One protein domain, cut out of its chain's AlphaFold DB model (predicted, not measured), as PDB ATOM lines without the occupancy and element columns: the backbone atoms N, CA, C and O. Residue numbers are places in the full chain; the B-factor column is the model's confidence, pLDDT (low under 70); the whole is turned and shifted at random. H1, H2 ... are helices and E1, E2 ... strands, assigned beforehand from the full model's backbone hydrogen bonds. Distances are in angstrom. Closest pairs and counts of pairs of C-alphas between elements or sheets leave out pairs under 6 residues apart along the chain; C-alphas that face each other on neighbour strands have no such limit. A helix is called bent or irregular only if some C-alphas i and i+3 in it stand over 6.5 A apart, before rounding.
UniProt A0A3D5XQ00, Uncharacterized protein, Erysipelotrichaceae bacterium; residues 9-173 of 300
ATOM      1  N   ILE A   9     -47.605 -19.731 -17.448       92.12
ATOM      2  CA  ILE A   9     -46.533 -18.877 -17.976       92.12
ATOM      3  C   ILE A   9     -47.119 -17.632 -18.653       92.12
ATOM      4  O   ILE A   9     -48.001 -17.722 -19.507       92.12
ATOM      5  N   THR A  10     -46.600 -16.453 -18.303       89.06
ATOM      6  CA  THR A  10     -47.039 -15.168 -18.876       89.06
ATOM      7  C   THR A  10     -46.009 -14.530 -19.811       89.06
ATOM      8  O   THR A  10     -46.331 -13.566 -20.508       89.06
ATOM      9  N   LEU A  11     -44.782 -15.046 -19.904       90.12
ATOM     10  CA  LEU A  11     -43.807 -14.515 -20.861       90.12
ATOM     11  C   LEU A  11     -44.227 -14.806 -22.305       90.12
ATOM     12  O   LEU A  11     -44.534 -15.937 -22.666       90.12
ATOM     13  N   LYS A  12     -44.212 -13.764 -23.148       87.44
ATOM     14  CA  LYS A  12     -44.718 -13.825 -24.529       87.44
ATOM     15  C   LYS A  12     -44.025 -14.907 -25.368       87.44
ATOM     16  O   LYS A  12     -44.719 -15.622 -26.077       87.44
ATOM     17  N   GLY A  13     -42.700 -15.031 -25.255       91.31
ATOM     18  CA  GLY A  13     -41.906 -15.999 -26.021       91.31
ATOM     19  C   GLY A  13     -42.120 -17.459 -25.616       91.31
ATOM     20  O   GLY A  13     -41.718 -18.342 -26.348       91.31
ATOM     21  N   TYR A  14     -42.779 -17.738 -24.492       93.19
ATOM     22  CA  TYR A  14     -42.994 -19.104 -23.993       93.19
ATOM     23  C   TYR A  14     -44.477 -19.455 -23.949       93.19
ATOM     24  O   TYR A  14     -44.942 -20.191 -23.081       93.19
ATOM     25  N   ARG A  15     -45.259 -18.874 -24.860       88.69
ATOM     26  CA  ARG A  15     -46.705 -19.082 -24.889       88.69
ATOM     27  C   ARG A  15     -47.076 -20.501 -25.310       88.69
ATOM     28  O   ARG A  15     -48.064 -21.032 -24.810       88.69
ATOM     29  N   ASP A  16     -46.287 -21.086 -26.201       92.69
ATOM     30  CA  ASP A  16     -46.639 -22.336 -26.871       92.69
ATOM     31  C   ASP A  16     -45.912 -23.549 -26.265       92.69
ATOM     32  O   ASP A  16     -45.984 -24.643 -26.807       92.69
ATOM     33  N   ILE A  17     -45.310 -23.405 -25.075       94.94
ATOM     34  CA  ILE A  17     -44.526 -24.470 -24.417       94.94
ATOM     35  C   ILE A  17     -45.321 -25.742 -24.089       94.94
ATOM     36  O   ILE A  17     -44.729 -26.791 -23.853       94.94
ATOM     37  N   PHE A  18     -46.651 -25.640 -24.048       94.88
ATOM     38  CA  PHE A  18     -47.571 -26.763 -23.841       94.88
ATOM     39  C   PHE A  18     -48.469 -27.008 -25.056       94.88
ATOM     40  O   PHE A  18     -49.479 -27.696 -24.943       94.88
ATOM     41  N   SER A  19     -48.160 -26.402 -26.200       92.38
ATOM     42  CA  SER A  19     -48.963 -26.487 -27.412       92.38
ATOM     43  C   SER A  19     -48.182 -27.178 -28.520       92.38
ATOM     44  O   SER A  19     -46.969 -27.028 -28.611       92.38
ATOM     45  N   SER A  20     -48.900 -27.893 -29.386       90.06
ATOM     46  CA  SER A  20     -48.385 -28.380 -30.667       90.06
ATOM     47  C   SER A  20     -48.730 -27.456 -31.832       90.06
ATOM     48  O   SER A  20     -48.808 -27.868 -32.983       90.06
ATOM     49  N   THR A  21     -49.000 -26.184 -31.551       84.94
ATOM     50  CA  THR A  21     -49.274 -25.183 -32.578       84.94
ATOM     51  C   THR A  21     -48.506 -23.917 -32.254       84.94
ATOM     52  O   THR A  21     -48.691 -23.328 -31.187       84.94
ATOM     53  N   LEU A  22     -47.672 -23.473 -33.193       82.62
ATOM     54  CA  LEU A  22     -47.010 -22.180 -33.090       82.62
ATOM     55  C   LEU A  22     -48.017 -21.063 -33.335       82.62
ATOM     56  O   LEU A  22     -48.724 -21.012 -34.341       82.62
ATOM     57  N   SER A  23     -48.099 -20.161 -32.370       74.88
ATOM     58  CA  SER A  23     -49.087 -19.094 -32.355       74.88
ATOM     59  C   SER A  23     -48.486 -17.706 -32.576       74.88
ATOM     60  O   SER A  23     -49.228 -16.741 -32.778       74.88
ATOM     61  N   ASP A  24     -47.160 -17.610 -32.501       73.44
ATOM     62  CA  ASP A  24     -46.331 -16.440 -32.764       73.44
ATOM     63  C   ASP A  24     -45.010 -16.946 -33.361       73.44
ATOM     64  O   ASP A  24     -44.440 -17.915 -32.863       73.44
ATOM     65  N   VAL A  25     -44.511 -16.267 -34.394       75.94
ATOM     66  CA  VAL A  25     -43.198 -16.543 -35.006       75.94
ATOM     67  C   VAL A  25     -42.039 -16.381 -34.016       75.94
ATOM     68  O   VAL A  25     -40.956 -16.890 -34.250       75.94
ATOM     69  N   ASN A  26     -42.265 -15.684 -32.899       84.38
ATOM     70  CA  ASN A  26     -41.280 -15.485 -31.836       84.38
ATOM     71  C   ASN A  26     -41.441 -16.471 -30.664       84.38
ATOM     72  O   ASN A  26     -40.944 -16.188 -29.567       84.38
ATOM     73  N   SER A  27     -42.210 -17.555 -30.820       89.88
ATOM     74  CA  SER A  27     -42.260 -18.580 -29.777       89.88
ATOM     75  C   SER A  27     -40.919 -19.304 -29.708       89.88
ATOM     76  O   SER A  27     -40.418 -19.803 -30.706       89.88
ATOM     77  N   LYS A  28     -40.354 -19.371 -28.508       94.69
ATOM     78  CA  LYS A  28     -39.043 -19.958 -28.212       94.69
ATOM     79  C   LYS A  28     -39.116 -21.437 -27.866       94.69
ATOM     80  O   LYS A  28     -38.088 -22.076 -27.682       94.69
ATOM     81  N   ALA A  29     -40.320 -21.962 -27.679       95.75
ATOM     82  CA  ALA A  29     -40.523 -23.368 -27.397       95.75
ATOM     83  C   ALA A  29     -41.938 -23.817 -27.770       95.75
ATOM     84  O   ALA A  29     -42.895 -23.033 -27.719       95.75
ATOM     85  N   VAL A  30     -42.035 -25.083 -28.157       95.88
ATOM     86  CA  VAL A  30     -43.252 -25.747 -28.633       95.88
ATOM     87  C   VAL A  30     -43.139 -27.250 -28.394       95.88
ATOM     88  O   VAL A  30     -42.046 -27.775 -28.179       95.88
ATOM     89  N   ILE A  31     -44.261 -27.958 -28.433       96.88
ATOM     90  CA  ILE A  31     -44.280 -29.419 -28.429       96.88
ATOM     91  C   ILE A  31     -44.442 -29.935 -29.861       96.88
ATOM     92  O   ILE A  31     -45.350 -29.543 -30.592       96.88
ATOM     93  N   PHE A  32     -43.580 -30.869 -30.235       96.88
ATOM     94  CA  PHE A  32     -43.691 -31.673 -31.437       96.88
ATOM     95  C   PHE A  32     -44.255 -33.057 -31.080       96.88
ATOM     96  O   PHE A  32     -43.687 -33.796 -30.280       96.88
ATOM     97  N   ASN A  33     -45.404 -33.391 -31.653       96.44
ATOM     98  CA  ASN A  33     -46.179 -34.606 -31.432       96.44
ATOM     99  C   ASN A  33     -46.384 -35.317 -32.784       96.44
ATOM    100  O   ASN A  33     -47.432 -35.145 -33.414       96.44
ATOM    101  N   PRO A  34     -45.361 -36.033 -33.282       95.31
ATOM    102  CA  PRO A  34     -45.403 -36.644 -34.604       95.31
ATOM    103  C   PRO A  34     -46.388 -37.816 -34.685       95.31
ATOM    104  O   PRO A  34     -46.614 -38.530 -33.714       95.31
ATOM    105  N   ASP A  35     -46.906 -38.066 -35.888       88.31
ATOM    106  CA  ASP A  35     -47.767 -39.224 -36.206       88.31
ATOM    107  C   ASP A  35     -47.000 -40.509 -36.557       88.31
ATOM    108  O   ASP A  35     -47.569 -41.465 -37.080       88.31
ATOM    109  N   SER A  36     -45.681 -40.515 -36.384       92.12
ATOM    110  CA  SER A  36     -44.811 -41.581 -36.874       92.12
ATOM    111  C   SER A  36     -43.829 -42.004 -35.794       92.12
ATOM    112  O   SER A  36     -43.161 -41.167 -35.190       92.12
ATOM    113  N   ASP A  37     -43.707 -43.317 -35.603       90.00
ATOM    114  CA  ASP A  37     -42.715 -43.915 -34.707       90.00
ATOM    115  C   ASP A  37     -41.292 -43.922 -35.332       90.00
ATOM    116  O   ASP A  37     -40.339 -44.344 -34.684       90.00
ATOM    117  N   ASP A  38     -41.115 -43.425 -36.570       94.62
ATOM    118  CA  ASP A  38     -39.792 -43.252 -37.207       94.62
ATOM    119  C   ASP A  38     -38.992 -42.079 -36.611       94.62
ATOM    120  O   ASP A  38     -37.810 -41.898 -36.934       94.62
ATOM    121  N   TYR A  39     -39.650 -41.247 -35.796       95.94
ATOM    122  CA  TYR A  39     -39.014 -40.170 -35.058       95.94
ATOM    123  C   TYR A  39     -38.427 -40.694 -33.750       95.94
ATOM    124  O   TYR A  39     -39.091 -41.392 -32.988       95.94
ATOM    125  N   TYR A  40     -37.186 -40.317 -33.460       95.06
ATOM    126  CA  TYR A  40     -36.569 -40.577 -32.162       95.06
ATOM    127  C   TYR A  40     -35.613 -39.451 -31.778       95.06
ATOM    128  O   TYR A  40     -35.026 -38.789 -32.633       95.06
ATOM    129  N   CYS A  41     -35.462 -39.222 -30.476       94.94
ATOM    130  CA  CYS A  41     -34.569 -38.202 -29.941       94.94
ATOM    131  C   CYS A  41     -33.304 -38.858 -29.388       94.94
ATOM    132  O   CYS A  41     -33.383 -39.805 -28.607       94.94
ATOM    133  N   TYR A  42     -32.144 -38.338 -29.773       93.50
ATOM    134  CA  TYR A  42     -30.846 -38.761 -29.259       93.50
ATOM    135  C   TYR A  42     -29.886 -37.572 -29.259       93.50
ATOM    136  O   TYR A  42     -29.839 -36.826 -30.234       93.50
ATOM    137  N   ASP A  43     -29.137 -37.389 -28.169       92.50
ATOM    138  CA  ASP A  43     -28.164 -36.293 -28.020       92.50
ATOM    139  C   ASP A  43     -28.750 -34.909 -28.377       92.50
ATOM    140  O   ASP A  43     -28.216 -34.150 -29.185       92.50
ATOM    141  N   ASN A  44     -29.928 -34.616 -27.816       93.25
ATOM    142  CA  ASN A  44     -30.683 -33.371 -28.009       93.25
ATOM    143  C   ASN A  44     -31.058 -33.041 -29.469       93.25
ATOM    144  O   ASN A  44     -31.370 -31.891 -29.799       93.25
ATOM    145  N   LYS A  45     -31.026 -34.045 -30.353       94.94
ATOM    146  CA  LYS A  45     -31.408 -33.947 -31.762       94.94
ATOM    147  C   LYS A  45     -32.536 -34.914 -32.066       94.94
ATOM    148  O   LYS A  45     -32.547 -36.053 -31.595       94.94
ATOM    149  N   LEU A  46     -33.459 -34.460 -32.903       96.81
ATOM    150  CA  LEU A  46     -34.492 -35.317 -33.457       96.81
ATOM    151  C   LEU A  46     -33.975 -35.968 -34.737       96.81
ATOM    152  O   LEU A  46     -33.392 -35.302 -35.591       96.81
ATOM    153  N   TYR A  47     -34.211 -37.261 -34.874       97.56
ATOM    154  CA  TYR A  47     -33.915 -38.022 -36.076       97.56
ATOM    155  C   TYR A  47     -35.224 -38.471 -36.709       97.56
ATOM    156  O   TYR A  47     -36.144 -38.869 -36.000       97.56
ATOM    157  N   TYR A  48     -35.283 -38.448 -38.037       96.75
ATOM    158  CA  TYR A  48     -36.339 -39.077 -38.821       96.75
ATOM    159  C   TYR A  48     -35.695 -40.045 -39.805       96.75
ATOM    160  O   TYR A  48     -34.881 -39.631 -40.634       96.75
ATOM    161  N   LYS A  49     -36.011 -41.343 -39.698       95.31
ATOM    162  CA  LYS A  49     -35.417 -42.392 -40.553       95.31
ATOM    163  C   LYS A  49     -33.884 -42.301 -40.618       95.31
ATOM    164  O   LYS A  49     -33.294 -42.304 -41.693       95.31
ATOM    165  N   GLN A  50     -33.247 -42.188 -39.450       94.62
ATOM    166  CA  GLN A  50     -31.790 -42.054 -39.260       94.62
ATOM    167  C   GLN A  50     -31.166 -40.731 -39.743       94.62
ATOM    168  O   GLN A  50     -29.979 -40.503 -39.514       94.62
ATOM    169  N   LYS A  51     -31.935 -39.817 -40.345       96.75
ATOM    170  CA  LYS A  51     -31.461 -38.473 -40.687       96.75
ATOM    171  C   LYS A  51     -31.682 -37.533 -39.503       96.75
ATOM    172  O   LYS A  51     -32.819 -37.355 -39.073       96.75
ATOM    173  N   ALA A  52     -30.611 -36.913 -39.013       97.06
ATOM    174  CA  ALA A  52     -30.711 -35.837 -38.029       97.06
ATOM    175  C   ALA A  52     -31.403 -34.615 -38.648       97.06
ATOM    176  O   ALA A  52     -31.063 -34.212 -39.764       97.06
ATOM    177  N   LEU A  53     -32.338 -34.033 -37.906       97.19
ATOM    178  CA  LEU A  53     -33.017 -32.791 -38.252       97.19
ATOM    179  C   LEU A  53     -32.412 -31.632 -37.457       97.19
ATOM    180  O   LEU A  53     -32.051 -31.788 -36.285       97.19
ATOM    181  N   SER A  54     -32.298 -30.466 -38.087       96.38
ATOM    182  CA  SER A  54     -31.973 -29.224 -37.388       96.38
ATOM    183  C   SER A  54     -33.148 -28.780 -36.509       96.38
ATOM    184  O   SER A  54     -34.291 -29.183 -36.721       96.38
ATOM    185  N   VAL A  55     -32.886 -27.929 -35.513       95.44
ATOM    186  CA  VAL A  55     -33.961 -27.370 -34.673       95.44
ATOM    187  C   VAL A  55     -34.958 -26.582 -35.525       95.44
ATOM    188  O   VAL A  55     -36.159 -26.739 -35.328       95.44
ATOM    189  N   ASP A  56     -34.474 -25.819 -36.508       93.06
ATOM    190  CA  ASP A  56     -35.315 -25.052 -37.432       93.06
ATOM    191  C   ASP A  56     -36.217 -25.966 -38.272       93.06
ATOM    192  O   ASP A  56     -37.418 -25.726 -38.354       93.06
ATOM    193  N   GLU A  57     -35.680 -27.072 -38.809       94.88
ATOM    194  CA  GLU A  57     -36.478 -28.069 -39.538       94.88
ATOM    195  C   GLU A  57     -37.594 -28.636 -38.645       94.88
ATOM    196  O   GLU A  57     -38.729 -28.804 -39.091       94.88
ATOM    197  N   VAL A  58     -37.310 -28.912 -37.367       95.00
ATOM    198  CA  VAL A  58     -38.325 -29.421 -36.432       95.00
ATOM    199  C   VAL A  58     -39.350 -28.344 -36.065       95.00
ATOM    200  O   VAL A  58     -40.534 -28.655 -35.944       95.00
ATOM    201  N   MET A  59     -38.935 -27.085 -35.912       91.81
ATOM    202  CA  MET A  59     -39.844 -25.957 -35.675       91.81
ATOM    203  C   MET A  59     -40.789 -25.742 -36.862       91.81
ATOM    204  O   MET A  59     -41.987 -25.542 -36.650       91.81
ATOM    205  N   ASP A  60     -40.289 -25.868 -38.093       91.06
ATOM    206  CA  ASP A  60     -41.105 -25.822 -39.307       91.06
ATOM    207  C   ASP A  60     -42.102 -26.987 -39.341       91.06
ATOM    208  O   ASP A  60     -43.305 -26.770 -39.515       91.06
ATOM    209  N   LEU A  61     -41.649 -28.216 -39.068       92.56
ATOM    210  CA  LEU A  61     -42.529 -29.388 -38.962       92.56
ATOM    211  C   LEU A  61     -43.578 -29.233 -37.854       92.56
ATOM    212  O   LEU A  61     -44.703 -29.712 -38.001       92.56
ATOM    213  N   ALA A  62     -43.256 -28.533 -36.764       90.25
ATOM    214  CA  ALA A  62     -44.202 -28.257 -35.690       90.25
ATOM    215  C   ALA A  62     -45.357 -27.331 -36.120       90.25
ATOM    216  O   ALA A  62     -46.377 -27.278 -35.426       90.25
ATOM    217  N   THR A  63     -45.238 -26.632 -37.256       87.06
ATOM    218  CA  THR A  63     -46.329 -25.837 -37.846       87.06
ATOM    219  C   THR A  63     -47.248 -26.629 -38.769       87.06
ATOM    220  O   THR A  63     -48.364 -26.170 -39.028       87.06
ATOM    221  N   ASP A  64     -46.823 -27.801 -39.250       89.31
ATOM    222  CA  ASP A  64     -47.593 -28.601 -40.200       89.31
ATOM    223  C   ASP A  64     -48.577 -29.529 -39.462       89.31
ATOM    224  O   ASP A  64     -48.149 -30.509 -38.848       89.31
ATOM    225  N   PRO A  65     -49.902 -29.297 -39.542       86.12
ATOM    226  CA  PRO A  65     -50.895 -30.134 -38.867       86.12
ATOM    227  C   PRO A  65     -50.991 -31.562 -39.432       86.12
ATOM    228  O   PRO A  65     -51.607 -32.426 -38.801       86.12
ATOM    229  N   ASN A  66     -50.417 -31.832 -40.609       88.69
ATOM    230  CA  ASN A  66     -50.352 -33.184 -41.159       88.69
ATOM    231  C   ASN A  66     -49.280 -34.024 -40.456       88.69
ATOM    232  O   ASN A  66     -49.463 -35.234 -40.315       88.69
ATOM    233  N   VAL A  67     -48.210 -33.379 -39.979       91.81
ATOM    234  CA  VAL A  67     -47.085 -34.021 -39.286       91.81
ATOM    235  C   VAL A  67     -47.237 -33.914 -37.769       91.81
ATOM    236  O   VAL A  67     -47.138 -34.925 -37.075       91.81
ATOM    237  N   ASN A  68     -47.495 -32.710 -37.256       93.50
ATOM    238  CA  ASN A  68     -47.582 -32.408 -35.832       93.50
ATOM    239  C   ASN A  68     -49.031 -32.470 -35.338       93.50
ATOM    240  O   ASN A  68     -49.843 -31.570 -35.574       93.50
ATOM    241  N   LYS A  69     -49.378 -33.543 -34.628       93.44
ATOM    242  CA  LYS A  69     -50.740 -33.764 -34.152       93.44
ATOM    243  C   LYS A  69     -51.086 -32.891 -32.955       93.44
ATOM    244  O   LYS A  69     -50.292 -32.589 -32.062       93.44
ATOM    245  N   PHE A  70     -52.363 -32.561 -32.884       92.75
ATOM    246  CA  PHE A  70     -52.980 -31.895 -31.748       92.75
ATOM    247  C   PHE A  70     -52.843 -32.708 -30.452       92.75
ATOM    248  O   PHE A  70     -53.145 -33.898 -30.420       92.75
ATOM    249  N   ILE A  71     -52.436 -32.053 -29.362       93.56
ATOM    250  CA  ILE A  71     -52.330 -32.686 -28.038       93.56
ATOM    251  C   ILE A  71     -53.719 -32.739 -27.392       93.56
ATOM    252  O   ILE A  71     -54.219 -31.740 -26.873       93.56
ATOM    253  N   GLU A  72     -54.356 -33.909 -27.395       88.88
ATOM    254  CA  GLU A  72     -55.705 -34.086 -26.831       88.88
ATOM    255  C   GLU A  72     -55.787 -33.698 -25.348       88.88
ATOM    256  O   GLU A  72     -56.736 -33.045 -24.903       88.88
ATOM    257  N   ASP A  73     -54.763 -34.084 -24.587       92.81
ATOM    258  CA  ASP A  73     -54.688 -33.932 -23.139       92.81
ATOM    259  C   ASP A  73     -53.880 -32.684 -22.724       92.81
ATOM    260  O   ASP A  73     -53.302 -32.640 -21.641       92.81
ATOM    261  N   GLN A  74     -53.874 -31.622 -23.544       95.00
ATOM    262  CA  GLN A  74     -53.111 -30.389 -23.276       95.00
ATOM    263  C   GLN A  74     -53.409 -29.779 -21.893       95.00
ATOM    264  O   GLN A  74     -52.520 -29.253 -21.229       95.00
ATOM    265  N   LEU A  75     -54.653 -29.875 -21.417       95.00
ATOM    266  CA  LEU A  75     -55.033 -29.376 -20.093       95.00
ATOM    267  C   LEU A  75     -54.272 -30.093 -18.957       95.00
ATOM    268  O   LEU A  75     -53.958 -29.478 -17.938       95.00
ATOM    269  N   LEU A  76     -53.943 -31.376 -19.145       96.06
ATOM    270  CA  LEU A  76     -53.151 -32.157 -18.197       96.06
ATOM    271  C   LEU A  76     -51.693 -31.685 -18.153       96.06
ATOM    272  O   LEU A  76     -51.120 -31.679 -17.069       96.06
ATOM    273  N   LEU A  77     -51.118 -31.212 -19.266       96.38
ATOM    274  CA  LEU A  77     -49.760 -30.648 -19.280       96.38
ATOM    275  C   LEU A  77     -49.642 -29.406 -18.390       96.38
ATOM    276  O   LEU A  77     -48.698 -29.317 -17.607       96.38
ATOM    277  N   TYR A  78     -50.625 -28.497 -18.421       96.81
ATOM    278  CA  TYR A  78     -50.663 -27.359 -17.488       96.81
ATOM    279  C   TYR A  78     -50.688 -27.822 -16.024       96.81
ATOM    280  O   TYR A  78     -50.010 -27.246 -15.167       96.81
ATOM    281  N   GLY A  79     -51.473 -28.864 -15.734       96.81
ATOM    282  CA  GLY A  79     -51.569 -29.464 -14.405       96.81
ATOM    283  C   GLY A  79     -50.260 -30.107 -13.946       96.81
ATOM    284  O   GLY A  79     -49.794 -29.807 -12.849       96.81
ATOM    285  N   LEU A  80     -49.650 -30.938 -14.796       97.00
ATOM    286  CA  LEU A  80     -48.372 -31.603 -14.539       97.00
ATOM    287  C   LEU A  80     -47.250 -30.597 -14.323       97.00
ATOM    288  O   LEU A  80     -46.544 -30.691 -13.326       97.00
ATOM    289  N   PHE A  81     -47.124 -29.598 -15.200       97.38
ATOM    290  CA  PHE A  81     -46.150 -28.526 -15.024       97.38
ATOM    291  C   PHE A  81     -46.311 -27.848 -13.661       97.38
ATOM    292  O   PHE A  81     -45.345 -27.714 -12.918       97.38
ATOM    293  N   SER A  82     -47.543 -27.469 -13.307       97.25
ATOM    294  CA  SER A  82     -47.826 -26.800 -12.032       97.25
ATOM    295  C   SER A  82     -47.498 -27.690 -10.832       97.25
ATOM    296  O   SER A  82     -46.952 -27.206  -9.842       97.25
ATOM    297  N   PHE A  83     -47.800 -28.988 -10.924       97.31
ATOM    298  CA  PHE A  83     -47.464 -29.963  -9.893       97.31
ATOM    299  C   PHE A  83     -45.947 -30.082  -9.717       97.31
ATOM    300  O   PHE A  83     -45.452 -29.854  -8.616       97.31
ATOM    301  N   LEU A  84     -45.207 -30.357 -10.797       97.00
ATOM    302  CA  LEU A  84     -43.751 -30.521 -10.763       97.00
ATOM    303  C   LEU A  84     -43.047 -29.242 -10.294       97.00
ATOM    304  O   LEU A  84     -42.114 -29.294  -9.499       97.00
ATOM    305  N   TYR A  85     -43.531 -28.078 -10.730       95.00
ATOM    306  CA  TYR A  85     -42.984 -26.787 -10.326       95.00
ATOM    307  C   TYR A  85     -43.141 -26.524  -8.822       95.00
ATOM    308  O   TYR A  85     -42.225 -26.010  -8.187       95.00
ATOM    309  N   VAL A  86     -44.295 -26.869  -8.241       93.12
ATOM    310  CA  VAL A  86     -44.623 -26.546  -6.841       93.12
ATOM    311  C   VAL A  86     -44.184 -27.627  -5.859       93.12
ATOM    312  O   VAL A  86     -43.832 -27.307  -4.726       93.12
ATOM    313  N   LYS A  87     -44.295 -28.900  -6.243       92.94
ATOM    314  CA  LYS A  87     -44.118 -30.043  -5.338       92.94
ATOM    315  C   LYS A  87     -42.769 -30.728  -5.479       92.94
ATOM    316  O   LYS A  87     -42.287 -31.248  -4.484       92.94
ATOM    317  N   GLU A  88     -42.162 -30.670  -6.660       91.62
ATOM    318  CA  GLU A  88     -40.991 -31.489  -6.998       91.62
ATOM    319  C   GLU A  88     -39.754 -30.657  -7.401       91.62
ATOM    320  O   GLU A  88     -38.730 -31.194  -7.819       91.62
ATOM    321  N   ASP A  89     -39.843 -29.328  -7.276       91.88
ATOM    322  CA  ASP A  89     -38.784 -28.365  -7.597       91.88
ATOM    323  C   ASP A  89     -38.178 -28.550  -9.002       91.88
ATOM    324  O   ASP A  89     -36.969 -28.705  -9.188       91.88
ATOM    325  N   LEU A  90     -39.050 -28.481 -10.016       94.69
ATOM    326  CA  LEU A  90     -38.726 -28.565 -11.452       94.69
ATOM    327  C   LEU A  90     -37.508 -27.731 -11.904       94.69
ATOM    328  O   LEU A  90     -36.891 -28.029 -12.923       94.69
ATOM    329  N   ARG A  91     -37.152 -26.670 -11.176       91.81
ATOM    330  CA  ARG A  91     -36.021 -25.793 -11.521       91.81
ATOM    331  C   ARG A  91     -34.665 -26.423 -11.229       91.81
ATOM    332  O   ARG A  91     -33.704 -26.088 -11.912       91.81
ATOM    333  N   ASN A  92     -34.597 -27.320 -10.251       94.12
ATOM    334  CA  ASN A  92     -33.351 -27.934  -9.794       94.12
ATOM    335  C   ASN A  92     -33.258 -29.423 -10.142       94.12
ATOM    336  O   ASN A  92     -32.164 -29.976 -10.142       94.12
ATOM    337  N   ASN A  93     -34.382 -30.056 -10.480       96.06
ATOM    338  CA  ASN A  93     -34.443 -31.477 -10.795       96.06
ATOM    339  C   ASN A  93     -34.980 -31.713 -12.210       96.06
ATOM    340  O   ASN A  93     -35.757 -30.916 -12.738       96.06
ATOM    341  N   ILE A  94     -34.576 -32.837 -12.800       96.31
ATOM    342  CA  ILE A  94     -35.120 -33.353 -14.065       96.31
ATOM    343  C   ILE A  94     -35.909 -34.648 -13.874       96.31
ATOM    344  O   ILE A  94     -36.642 -35.022 -14.779       96.31
ATOM    345  N   GLU A  95     -35.747 -35.327 -12.737       97.38
ATOM    346  CA  GLU A  95     -36.388 -36.595 -12.392       97.38
ATOM    347  C   GLU A  95     -37.219 -36.421 -11.117       97.38
ATOM    348  O   GLU A  95     -36.774 -35.789 -10.159       97.38
ATOM    349  N   PHE A  96     -38.430 -36.973 -11.118       95.94
ATOM    350  CA  PHE A  96     -39.447 -36.733 -10.101       95.94
ATOM    351  C   PHE A  96     -40.148 -38.034  -9.733       95.94
ATOM    352  O   PHE A  96     -40.653 -38.749 -10.602       95.94
ATOM    353  N   LYS A  97     -40.237 -38.318  -8.433       95.44
ATOM    354  CA  LYS A  97     -40.926 -39.500  -7.915       95.44
ATOM    355  C   LYS A  97     -42.349 -39.132  -7.500       95.44
ATOM    356  O   LYS A  97     -42.593 -38.688  -6.385       95.44
ATOM    357  N   VAL A  98     -43.305 -39.350  -8.399       94.94
ATOM    358  CA  VAL A  98     -44.677 -38.852  -8.267       94.94
ATOM    359  C   VAL A  98     -45.642 -39.968  -7.877       94.94
ATOM    360  O   VAL A  98     -45.874 -40.905  -8.638       94.94
ATOM    361  N   SER A  99     -46.277 -39.851  -6.709       93.94
ATOM    362  CA  SER A  99     -47.409 -40.717  -6.353       93.94
ATOM    363  C   SER A  99     -48.651 -40.345  -7.165       93.94
ATOM    364  O   SER A  99     -49.056 -39.178  -7.181       93.94
ATOM    365  N   LEU A 100     -49.326 -41.336  -7.757       91.81
ATOM    366  CA  LEU A 100     -50.583 -41.112  -8.485       91.81
ATOM    367  C   LEU A 100     -51.685 -40.517  -7.600       91.81
ATOM    368  O   LEU A 100     -52.438 -39.663  -8.063       91.81
ATOM    369  N   ASN A 101     -51.748 -40.913  -6.325       92.19
ATOM    370  CA  ASN A 101     -52.688 -40.352  -5.347       92.19
ATOM    371  C   ASN A 101     -52.371 -38.884  -5.023       92.19
ATOM    372  O   ASN A 101     -53.272 -38.061  -4.867       92.19
ATOM    373  N   GLY A 102     -51.082 -38.546  -4.912       93.44
ATOM    374  CA  GLY A 102     -50.645 -37.169  -4.682       93.44
ATOM    375  C   GLY A 102     -50.985 -36.266  -5.866       93.44
ATOM    376  O   GLY A 102     -51.536 -35.177  -5.683       93.44
ATOM    377  N   LEU A 103     -50.720 -36.752  -7.079       94.44
ATOM    378  CA  LEU A 103     -51.020 -36.033  -8.309       94.44
ATOM    379  C   LEU A 103     -52.531 -35.869  -8.518       94.44
ATOM    380  O   LEU A 103     -52.990 -34.759  -8.777       94.44
ATOM    381  N   SER A 104     -53.321 -36.933  -8.354       94.19
ATOM    382  CA  SER A 104     -54.778 -36.877  -8.529       94.19
ATOM    383  C   SER A 104     -55.437 -35.889  -7.564       94.19
ATOM    384  O   SER A 104     -56.255 -35.070  -7.985       94.19
ATOM    385  N   LYS A 105     -55.000 -35.877  -6.296       94.19
ATOM    386  CA  LYS A 105     -55.450 -34.917  -5.281       94.19
ATOM    387  C   LYS A 105     -55.078 -33.476  -5.630       94.19
ATOM    388  O   LYS A 105     -55.875 -32.573  -5.397       94.19
ATOM    389  N   TYR A 106     -53.881 -33.237  -6.168       94.88
ATOM    390  CA  TYR A 106     -53.469 -31.893  -6.580       94.88
ATOM    391  C   TYR A 106     -54.293 -31.375  -7.766       94.88
ATOM    392  O   TYR A 106     -54.686 -30.208  -7.789       94.88
ATOM    393  N   LEU A 107     -54.568 -32.248  -8.736       94.00
ATOM    394  CA  LEU A 107     -55.339 -31.936  -9.940       94.00
ATOM    395  C   LEU A 107     -56.861 -31.933  -9.715       94.00
ATOM    396  O   LEU A 107     -57.597 -31.557 -10.624       94.00
ATOM    397  N   ASP A 108     -57.316 -32.344  -8.527       92.25
ATOM    398  CA  ASP A 108     -58.726 -32.540  -8.171       92.25
ATOM    399  C   ASP A 108     -59.465 -33.443  -9.177       92.25
ATOM    400  O   ASP A 108     -60.538 -33.124  -9.698       92.25
ATOM    401  N   VAL A 109     -58.844 -34.582  -9.499       91.56
ATOM    402  CA  VAL A 109     -59.424 -35.613 -10.367       91.56
ATOM    403  C   VAL A 109     -59.573 -36.921  -9.602       91.56
ATOM    404  O   VAL A 109     -58.663 -37.353  -8.895       91.56
ATOM    405  N   SER A 110     -60.719 -37.581  -9.748       87.62
ATOM    406  CA  SER A 110     -60.920 -38.919  -9.197       87.62
ATOM    407  C   SER A 110     -60.203 -39.956 -10.058       87.62
ATOM    408  O   SER A 110     -60.303 -39.921 -11.281       87.62
ATOM    409  N   ILE A 111     -59.500 -40.896  -9.430       84.38
ATOM    410  CA  ILE A 111     -58.854 -42.044 -10.091       84.38
ATOM    411  C   ILE A 111     -59.523 -43.352  -9.635       84.38
ATOM    412  O   ILE A 111     -60.112 -43.394  -8.558       84.38
ATOM    413  N   GLY A 112     -59.482 -44.403 -10.463       77.19
ATOM    414  CA  GLY A 112     -60.123 -45.704 -10.201       77.19
ATOM    415  C   GLY A 112     -60.772 -46.307 -11.455       77.19
ATOM    416  O   GLY A 112     -60.617 -45.761 -12.541       77.19
ATOM    417  N   VAL A 113     -61.538 -47.399 -11.306       71.50
ATOM    418  CA  VAL A 113     -62.127 -48.177 -12.430       71.50
ATOM    419  C   VAL A 113     -62.987 -47.324 -13.374       71.50
ATOM    420  O   VAL A 113     -62.936 -47.499 -14.583       71.50
ATOM    421  N   ASN A 114     -63.730 -46.360 -12.823       78.38
ATOM    422  CA  ASN A 114     -64.535 -45.391 -13.581       78.38
ATOM    423  C   ASN A 114     -63.980 -43.959 -13.467       78.38
ATOM    424  O   ASN A 114     -64.690 -42.984 -13.719       78.38
ATOM    425  N   GLY A 115     -62.746 -43.829 -12.975       80.81
ATOM    426  CA  GLY A 115     -62.093 -42.553 -12.731       80.81
ATOM    427  C   GLY A 115     -61.447 -41.976 -13.988       80.81
ATOM    428  O   GLY A 115     -61.466 -42.553 -15.071       80.81
ATOM    429  N   TYR A 116     -60.846 -40.808 -13.825       85.12
ATOM    430  CA  TYR A 116     -59.956 -40.222 -14.809       85.12
ATOM    431  C   TYR A 116     -58.750 -41.148 -15.015       85.12
ATOM    432  O   TYR A 116     -58.003 -41.403 -14.068       85.12
ATOM    433  N   ASP A 117     -58.551 -41.628 -16.245       90.00
ATOM    434  CA  ASP A 117     -57.377 -42.424 -16.624       90.00
ATOM    435  C   ASP A 117     -56.118 -41.548 -16.650       90.00
ATOM    436  O   ASP A 117     -55.630 -41.110 -17.690       90.00
ATOM    437  N   LEU A 118     -55.631 -41.212 -15.457       91.31
ATOM    438  CA  LEU A 118     -54.478 -40.347 -15.285       91.31
ATOM    439  C   LEU A 118     -53.224 -41.026 -15.838       91.31
ATOM    440  O   LEU A 118     -52.471 -40.396 -16.570       91.31
ATOM    441  N   ARG A 119     -53.033 -42.315 -15.543       90.12
ATOM    442  CA  ARG A 119     -51.852 -43.075 -15.968       90.12
ATOM    443  C   ARG A 119     -51.768 -43.165 -17.493       90.12
ATOM    444  O   ARG A 119     -50.765 -42.733 -18.056       90.12
ATOM    445  N   GLY A 120     -52.826 -43.635 -18.155       91.31
ATOM    446  CA  GLY A 120     -52.846 -43.784 -19.610       91.31
ATOM    447  C   GLY A 120     -52.745 -42.452 -20.354       91.31
ATOM    448  O   GLY A 120     -52.183 -42.388 -21.441       91.31
ATOM    449  N   LYS A 121     -53.221 -41.349 -19.768       93.75
ATOM    450  CA  LYS A 121     -53.059 -40.016 -20.370       93.75
ATOM    451  C   LYS A 121     -51.653 -39.450 -20.221       93.75
ATOM    452  O   LYS A 121     -51.171 -38.828 -21.160       93.75
ATOM    453  N   ILE A 122     -50.997 -39.651 -19.075       94.38
ATOM    454  CA  ILE A 122     -49.607 -39.206 -18.886       94.38
ATOM    455  C   ILE A 122     -48.679 -40.026 -19.795       94.38
ATOM    456  O   ILE A 122     -47.786 -39.454 -20.413       94.38
ATOM    457  N   SER A 123     -48.922 -41.333 -19.954       92.69
ATOM    458  CA  SER A 123     -48.089 -42.186 -20.813       92.69
ATOM    459  C   SER A 123     -48.100 -41.774 -22.288       92.69
ATOM    460  O   SER A 123     -47.094 -41.968 -22.961       92.69
ATOM    461  N   LYS A 124     -49.159 -41.117 -22.785       93.75
ATOM    462  CA  LYS A 124     -49.176 -40.537 -24.142       93.75
ATOM    463  C   LYS A 124     -48.084 -39.486 -24.364       93.75
ATOM    464  O   LYS A 124     -47.654 -39.299 -25.499       93.75
ATOM    465  N   PHE A 125     -47.629 -38.795 -23.316       95.88
ATOM    466  CA  PHE A 125     -46.612 -37.745 -23.437       95.88
ATOM    467  C   PHE A 125     -45.203 -38.285 -23.717       95.88
ATOM    468  O   PHE A 125     -44.342 -37.504 -24.112       95.88
ATOM    469  N   THR A 126     -44.966 -39.596 -23.582       94.62
ATOM    470  CA  THR A 126     -43.654 -40.209 -23.869       94.62
ATOM    471  C   THR A 126     -43.305 -40.251 -25.352       94.62
ATOM    472  O   THR A 126     -42.135 -40.361 -25.707       94.62
ATOM    473  N   LYS A 127     -44.309 -40.121 -26.225       93.94
ATOM    474  CA  LYS A 127     -44.140 -40.049 -27.683       93.94
ATOM    475  C   LYS A 127     -43.954 -38.623 -28.212       93.94
ATOM    476  O   LYS A 127     -43.889 -38.415 -29.417       93.94
ATOM    477  N   MET A 128     -43.928 -37.634 -27.322       96.69
ATOM    478  CA  MET A 128     -43.851 -36.223 -27.687       96.69
ATOM    479  C   MET A 128     -42.468 -35.666 -27.381       96.69
ATOM    480  O   MET A 128     -41.783 -36.108 -26.458       96.69
ATOM    481  N   TYR A 129     -42.096 -34.626 -28.114       97.69
ATOM    482  CA  TYR A 129     -40.828 -33.935 -27.970       97.69
ATOM    483  C   TYR A 129     -41.072 -32.468 -27.660       97.69
ATOM    484  O   TYR A 129     -41.929 -31.824 -28.255       97.69
ATOM    485  N   GLY A 130     -40.318 -31.925 -26.719       97.69
ATOM    486  CA  GLY A 130     -40.230 -30.495 -26.515       97.69
ATOM    487  C   GLY A 130     -39.109 -29.915 -27.367       97.69
ATOM    488  O   GLY A 130     -37.972 -30.379 -27.307       97.69
ATOM    489  N   VAL A 131     -39.429 -28.900 -28.155       97.25
ATOM    490  CA  VAL A 131     -38.484 -28.195 -29.020       97.25
ATOM    491  C   VAL A 131     -38.206 -26.845 -28.385       97.25
ATOM    492  O   VAL A 131     -39.143 -26.122 -28.044       97.25
ATOM    493  N   ILE A 132     -36.931 -26.520 -28.191       96.81
ATOM    494  CA  ILE A 132     -36.492 -25.227 -27.677       96.81
ATOM    495  C   ILE A 132     -35.631 -24.568 -28.748       96.81
ATOM    496  O   ILE A 132     -34.577 -25.091 -29.121       96.81
ATOM    497  N   ASP A 133     -36.094 -23.414 -29.215       94.12
ATOM    498  CA  ASP A 133     -35.444 -22.615 -30.244       94.12
ATOM    499  C   ASP A 133     -33.977 -22.338 -29.884       94.12
ATOM    500  O   ASP A 133     -33.655 -22.021 -28.735       94.12
ATOM    501  N   ASN A 134     -33.091 -22.489 -30.871       91.19
ATOM    502  CA  ASN A 134     -31.640 -22.329 -30.744       91.19
ATOM    503  C   ASN A 134     -30.950 -23.202 -29.669       91.19
ATOM    504  O   ASN A 134     -29.782 -22.972 -29.354       91.19
ATOM    505  N   ILE A 135     -31.639 -24.192 -29.088       95.38
ATOM    506  CA  ILE A 135     -31.102 -25.021 -27.996       95.38
ATOM    507  C   ILE A 135     -31.129 -26.505 -28.349       95.38
ATOM    508  O   ILE A 135     -30.103 -27.168 -28.221       95.38
ATOM    509  N   GLY A 136     -32.274 -27.043 -28.766       96.25
ATOM    510  CA  GLY A 136     -32.369 -28.466 -29.082       96.25
ATOM    511  C   GLY A 136     -33.766 -29.048 -28.950       96.25
ATOM    512  O   GLY A 136     -34.734 -28.358 -28.618       96.25
ATOM    513  N   VAL A 137     -33.843 -30.351 -29.196       97.56
ATOM    514  CA  VAL A 137     -35.055 -31.156 -29.050       97.56
ATOM    515  C   VAL A 137     -34.849 -32.147 -27.918       97.56
ATOM    516  O   VAL A 137     -33.805 -32.783 -27.831       97.56
ATOM    517  N   PHE A 138     -35.845 -32.291 -27.056       97.38
ATOM    518  CA  PHE A 138     -35.788 -33.150 -25.878       97.38
ATOM    519  C   PHE A 138     -37.057 -34.000 -25.816       97.38
ATOM    520  O   PHE A 138     -38.118 -33.514 -26.215       97.38
ATOM    521  N   PRO A 139     -37.021 -35.229 -25.276       96.50
ATOM    522  CA  PRO A 139     -38.248 -35.921 -24.900       96.50
ATOM    523  C   PRO A 139     -39.087 -35.019 -23.988       96.50
ATOM    524  O   PRO A 139     -38.562 -34.401 -23.054       96.50
ATOM    525  N   LEU A 140     -40.391 -34.916 -24.259       97.12
ATOM    526  CA  LEU A 140     -41.289 -34.143 -23.405       97.12
ATOM    527  C   LEU A 140     -41.289 -34.744 -21.998       97.12
ATOM    528  O   LEU A 140     -41.117 -34.019 -21.016       97.12
ATOM    529  N   MET A 141     -41.458 -36.065 -21.914       95.44
ATOM    530  CA  MET A 141     -41.360 -36.843 -20.684       95.44
ATOM    531  C   MET A 141     -40.872 -38.263 -20.968       95.44
ATOM    532  O   MET A 141     -41.273 -38.884 -21.944       95.44
ATOM    533  N   GLU A 142     -40.089 -38.809 -20.052       95.56
ATOM    534  CA  GLU A 142     -39.822 -40.238 -19.916       95.56
ATOM    535  C   GLU A 142     -40.506 -40.722 -18.638       95.56
ATOM    536  O   GLU A 142     -40.548 -40.002 -17.637       95.56
ATOM    537  N   ILE A 143     -41.087 -41.920 -18.673       95.25
ATOM    538  CA  ILE A 143     -41.870 -42.446 -17.554       95.25
ATOM    539  C   ILE A 143     -41.438 -43.874 -17.277       95.25
ATOM    540  O   ILE A 143     -41.492 -44.727 -18.161       95.25
ATOM    541  N   GLN A 144     -41.065 -44.136 -16.028       94.19
ATOM    542  CA  GLN A 144     -40.903 -45.486 -15.506       94.19
ATOM    543  C   GLN A 144     -41.963 -45.733 -14.438       94.19
ATOM    544  O   GLN A 144     -42.140 -44.943 -13.507       94.19
ATOM    545  N   GLU A 145     -42.685 -46.837 -14.576       88.19
ATOM    546  CA  GLU A 145     -43.755 -47.191 -13.653       88.19
ATOM    547  C   GLU A 145     -43.233 -48.091 -12.532       88.19
ATOM    548  O   GLU A 145     -42.586 -49.108 -12.781       88.19
ATOM    549  N   GLN A 146     -43.546 -47.734 -11.286       87.88
ATOM    550  CA  GLN A 146     -43.235 -48.531 -10.102       87.88
ATOM    551  C   GLN A 146     -44.441 -48.536  -9.155       87.88
ATOM    552  O   GLN A 146     -44.623 -47.614  -8.357       87.88
ATOM    553  N   LEU A 147     -45.271 -49.583  -9.227       83.44
ATOM    554  CA  LEU A 147     -46.501 -49.720  -8.427       83.44
ATOM    555  C   LEU A 147     -47.403 -48.465  -8.562       83.44
ATOM    556  O   LEU A 147     -47.827 -48.124  -9.669       83.44
ATOM    557  N   ASP A 148     -47.664 -47.759  -7.456       84.56
ATOM    558  CA  ASP A 148     -48.474 -46.527  -7.377       84.56
ATOM    559  C   ASP A 148     -47.674 -45.232  -7.600       84.56
ATOM    560  O   ASP A 148     -48.163 -44.119  -7.365       84.56
ATOM    561  N   THR A 149     -46.423 -45.373  -8.030       91.50
ATOM    562  CA  THR A 149     -45.496 -44.274  -8.269       91.50
ATOM    563  C   THR A 149     -45.081 -44.237  -9.733       91.50
ATOM    564  O   THR A 149     -44.811 -45.266 -10.352       91.50
ATOM    565  N   LEU A 150     -45.011 -43.029 -10.280       93.94
ATOM    566  CA  LEU A 150     -44.392 -42.737 -11.562       93.94
ATOM    567  C   LEU A 150     -43.047 -42.065 -11.298       93.94
ATOM    568  O   LEU A 150     -42.993 -41.063 -10.586       93.94
ATOM    569  N   ILE A 151     -41.977 -42.593 -11.878       95.81
ATOM    570  CA  ILE A 151     -40.731 -41.844 -12.029       95.81
ATOM    571  C   ILE A 151     -40.855 -41.099 -13.351       95.81
ATOM    572  O   ILE A 151     -40.851 -41.714 -14.416       95.81
ATOM    573  N   ILE A 152     -41.046 -39.787 -13.266       96.56
ATOM    574  CA  ILE A 152     -41.175 -38.905 -14.423       96.56
ATOM    575  C   ILE A 152     -39.848 -38.188 -14.600       96.56
ATOM    576  O   ILE A 152     -39.388 -37.526 -13.673       96.56
ATOM    577  N   ARG A 153     -39.267 -38.255 -15.794       97.31
ATOM    578  CA  ARG A 153     -38.098 -37.463 -16.168       97.31
ATOM    579  C   ARG A 153     -38.463 -36.500 -17.296       97.31
ATOM    580  O   ARG A 153     -39.058 -36.908 -18.284       97.31
ATOM    581  N   SER A 154     -38.156 -35.213 -17.152       97.38
ATOM    582  CA  SER A 154     -38.451 -34.193 -18.168       97.38
ATOM    583  C   SER A 154     -37.370 -33.122 -18.219       97.38
ATOM    584  O   SER A 154     -37.395 -32.127 -17.490       97.38
ATOM    585  N   GLU A 155     -36.422 -33.309 -19.131       96.56
ATOM    586  CA  GLU A 155     -35.375 -32.325 -19.389       96.56
ATOM    587  C   GLU A 155     -35.930 -31.067 -20.072       96.56
ATOM    588  O   GLU A 155     -35.529 -29.951 -19.738       96.56
ATOM    589  N   TYR A 156     -36.918 -31.229 -20.959       97.81
ATOM    590  CA  TYR A 156     -37.604 -30.116 -21.608       97.81
ATOM    591  C   TYR A 156     -38.219 -29.138 -20.598       97.81
ATOM    592  O   TYR A 156     -37.913 -27.944 -20.627       97.81
ATOM    593  N   LEU A 157     -39.070 -29.629 -19.686       97.62
ATOM    594  CA  LEU A 157     -39.773 -28.764 -18.735       97.62
ATOM    595  C   LEU A 157     -38.804 -28.071 -17.775       97.62
ATOM    596  O   LEU A 157     -39.000 -26.896 -17.456       97.62
ATOM    597  N   HIS A 158     -37.751 -28.769 -17.349       97.44
ATOM    598  CA  HIS A 158     -36.682 -28.198 -16.537       97.44
ATOM    599  C   HIS A 158     -35.972 -27.047 -17.268       97.44
ATOM    600  O   HIS A 158     -35.906 -25.923 -16.761       97.44
ATOM    601  N   ARG A 159     -35.497 -27.293 -18.498       97.38
ATOM    602  CA  ARG A 159     -34.772 -26.295 -19.301       97.38
ATOM    603  C   ARG A 159     -35.635 -25.079 -19.603       97.38
ATOM    604  O   ARG A 159     -35.209 -23.957 -19.341       97.38
ATOM    605  N   VAL A 160     -36.861 -25.283 -20.087       96.81
ATOM    606  CA  VAL A 160     -37.795 -24.185 -20.378       96.81
ATOM    607  C   VAL A 160     -38.099 -23.368 -19.122       96.81
ATOM    608  O   VAL A 160     -38.108 -22.140 -19.190       96.81
ATOM    609  N   SER A 161     -38.274 -24.008 -17.962       95.75
ATOM    610  CA  SER A 161     -38.498 -23.294 -16.695       95.75
ATOM    611  C   SER A 161     -37.332 -22.377 -16.330       95.75
ATOM    612  O   SER A 161     -37.550 -21.227 -15.946       95.75
ATOM    613  N   ASN A 162     -36.097 -22.858 -16.486       95.75
ATOM    614  CA  ASN A 162     -34.897 -22.077 -16.197       95.75
ATOM    615  C   ASN A 162     -34.666 -20.955 -17.221       95.75
ATOM    616  O   ASN A 162     -34.281 -19.849 -16.842       95.75
ATOM    617  N   LEU A 163     -34.983 -21.176 -18.499       96.06
ATOM    618  CA  LEU A 163     -34.943 -20.127 -19.525       96.06
ATOM    619  C   LEU A 163     -35.966 -19.019 -19.257       96.06
ATOM    620  O   LEU A 163     -35.634 -17.836 -19.345       96.06
ATOM    621  N   ILE A 164     -37.192 -19.391 -18.874       94.75
ATOM    622  CA  ILE A 164     -38.238 -18.451 -18.460       94.75
ATOM    623  C   ILE A 164     -37.767 -17.631 -17.259       94.75
ATOM    624  O   ILE A 164     -37.899 -16.408 -17.278       94.75
ATOM    625  N   LEU A 165     -37.216 -18.285 -16.231       92.56
ATOM    626  CA  LEU A 165     -36.716 -17.620 -15.029       92.56
ATOM    627  C   LEU A 165     -35.602 -16.621 -15.366       92.56
ATOM    628  O   LEU A 165     -35.684 -15.460 -14.968       92.56
ATOM    629  N   ASN A 166     -34.607 -17.046 -16.144       93.06
ATOM    630  CA  ASN A 166     -33.486 -16.201 -16.550       93.06
ATOM    631  C   ASN A 166     -33.950 -15.007 -17.391       93.06
ATOM    632  O   ASN A 166     -33.541 -13.875 -17.141       93.06
ATOM    633  N   GLU A 167     -34.843 -15.219 -18.361       93.44
ATOM    634  CA  GLU A 167     -35.389 -14.124 -19.168       93.44
ATOM    635  C   GLU A 167     -36.219 -13.153 -18.323       93.44
ATOM    636  O   GLU A 167     -36.123 -11.934 -18.493       93.44
ATOM    637  N   ALA A 168     -37.022 -13.675 -17.395       91.38
ATOM    638  CA  ALA A 168     -37.809 -12.865 -16.480       91.38
ATOM    639  C   ALA A 168     -36.903 -11.991 -15.602       91.38
ATOM    640  O   ALA A 168     -37.128 -10.781 -15.517       91.38
ATOM    641  N   PHE A 169     -35.865 -12.587 -15.011       90.50
ATOM    642  CA  PHE A 169     -34.884 -11.899 -14.178       90.50
ATOM    643  C   PHE A 169     -34.116 -10.834 -14.969       90.50
ATOM    644  O   PHE A 169     -34.070  -9.680 -14.554       90.50
ATOM    645  N   ASN A 170     -33.613 -11.163 -16.159       90.50
ATOM    646  CA  ASN A 170     -32.887 -10.209 -17.002       90.50
ATOM    647  C   ASN A 170     -33.755  -9.014 -17.422       90.50
ATOM    648  O   ASN A 170     -33.256  -7.902 -17.586       90.50
ATOM    649  N   LYS A 171     -35.061  -9.228 -17.609       88.00
ATOM    650  CA  LYS A 171     -35.979  -8.191 -18.089       88.00
ATOM    651  C   LYS A 171     -36.599  -7.346 -16.978       88.00
ATOM    652  O   LYS A 171     -36.929  -6.184 -17.222       88.00
ATOM    653  N   TYR A 172     -36.826  -7.924 -15.801       85.94
ATOM    654  CA  TYR A 172     -37.617  -7.298 -14.733       85.94
ATOM    655  C   TYR A 172     -36.971  -7.379 -13.335       85.94
ATOM    656  O   TYR A 172     -37.558  -6.877 -12.375       85.94
ATOM    657  N   GLY A 173     -35.789  -7.986 -13.205       86.19
ATOM    658  CA  GLY A 173     -35.074  -8.184 -11.942       86.19
ATOM    659  C   GLY A 173     -35.757  -9.173 -10.993       86.19
ATOM    660  O   GLY A 173     -36.571 -10.001 -11.396       86.19
TER     661      GLY A 173
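AT A GLANCE: This is residues 9 to 173 of the 300 residues of an uncharacterized protein of Erysipelotrichaceae bacterium (UniProt A0A3D5XQ00). Two small three-stranded sheets follow one another, joined where strand E6 runs on into E7, and each belongs to its own lobe: E1 E5 E6 is the middle layer of one, with a helix on each face, and E4 E8 E7 is a wall of the other, with the helix H4 over one face. In one lobe the sheet E1 E5 E6 lies between the short helix H1 on one face and the first part of the long helix H5 on the other, with the hairpin E2 and E3 beside its edge strand E6; in the other lobe H4 covers one face of the sheet E4 E8 E7, while H2 and H3 only graze that sheet. Beyond residue 163, H5 runs on past its sheet. The printed part has 165 residues with five named helices and eight named strands, in the order E1 E2 E3 H1 H2 E4 H3 H4 E5 E6 E7 E8 H5; the sheets are antiparallel and the class is mixed, helices and strands. The whole is compact, with a radius of gyration of the C-alphas of 15.8 A, and spans 44 by 42 by 26 A.

IN THESE COORDINATES: Start at C-alpha 9, at (-46.533, -18.877, -17.976); residues 9 to 28 hold no named element. Find C-alpha 29 at (-40.523, -23.368, -27.397), where E1, residues 29 to 32, begins. E2, residues 39 to 42, E3, residues 45 to 48, and H1, residues 55 to 61, follow. H2, residues 74 to 87, is 20.1 A long from first to last C-alpha. E4, residues 95 to 99, is 13.2 A long and is followed at once by H3, residues 100 to 107. H4, residues 118 to 127, is 16.1 A long; it is neither bent nor irregular, but only just: C-alphas 124 and 127 are 6.2 A apart. Next come E5, residues 129 to 132, E6, residues 136 to 139, E7, residues 142 to 146 and 13.3 A long, and E8, residues 149 to 153 and 12.8 A long. H5, residues 155 to 173, is 25.3 A long and ends with C-alpha 173 at (-35.074, -8.184, -11.942).

HOW THE PARTS SIT: Look first at the sheet E1 E5 E6: N 32 and O 129 are 2.7 A apart across E1 and E5, and N 130 and O 138 are 2.8 A apart across the hairpin E5 and E6, both within hydrogen-bond range. H1 is on this sheet at a height of 8.8 A, only just over E5, with 3 of its C-alphas there; its closest C-alpha pair with E5 is Met 59 and Val 131, 7.2 A. H5 is on the opposite face and runs along the strands, at 24 degrees to E5 on the local plane; the C-alphas of Gly 130 and Tyr 156 are the closest of E5 and H5, 5.6 A apart. In the hairpin E2 and E3, N 47 and O 40 are within hydrogen-bond range at 2.8 A. The closest C-alphas of E3 and E6 are those of Lys 45 and Val 137, 5.3 A apart. E6 runs on into E7 across a break of 2 residues, at 22 degrees. In the sheet E4 E8 E7, N 98 and O 150 are 2.8 A apart and, in the hairpin E7 and E8, N 144 and O 151 are 2.9 A apart, both within hydrogen-bond range. H4 and this sheet form two layers, a helix on one face of a sheet: H4 lies over E7 at a height of 9.5 A, and the C-alphas of Thr 126 and Glu 142 are their closest, 5.5 A apart. H2 and H3 only just touch, with 3 pairs of C-alphas within 8 A, the closest being Gly 79 and Leu 107 at 6.3 A. Every O i to N i+4 pair is within hydrogen-bond range in H1, H2, H3 and H5; in H4 it is 2 of 6, beside 5 of 7 O i to N i+3 pairs.

THE WHOLE: The two C-alphas farthest apart are those of Val 113 and Gly 173, at 48.3 A. The printed part has no cut, and the link from H1 to H2, of 12 residues, is long. The mean pLDDT of the printed part is 92.7, and no printed residue is under 70.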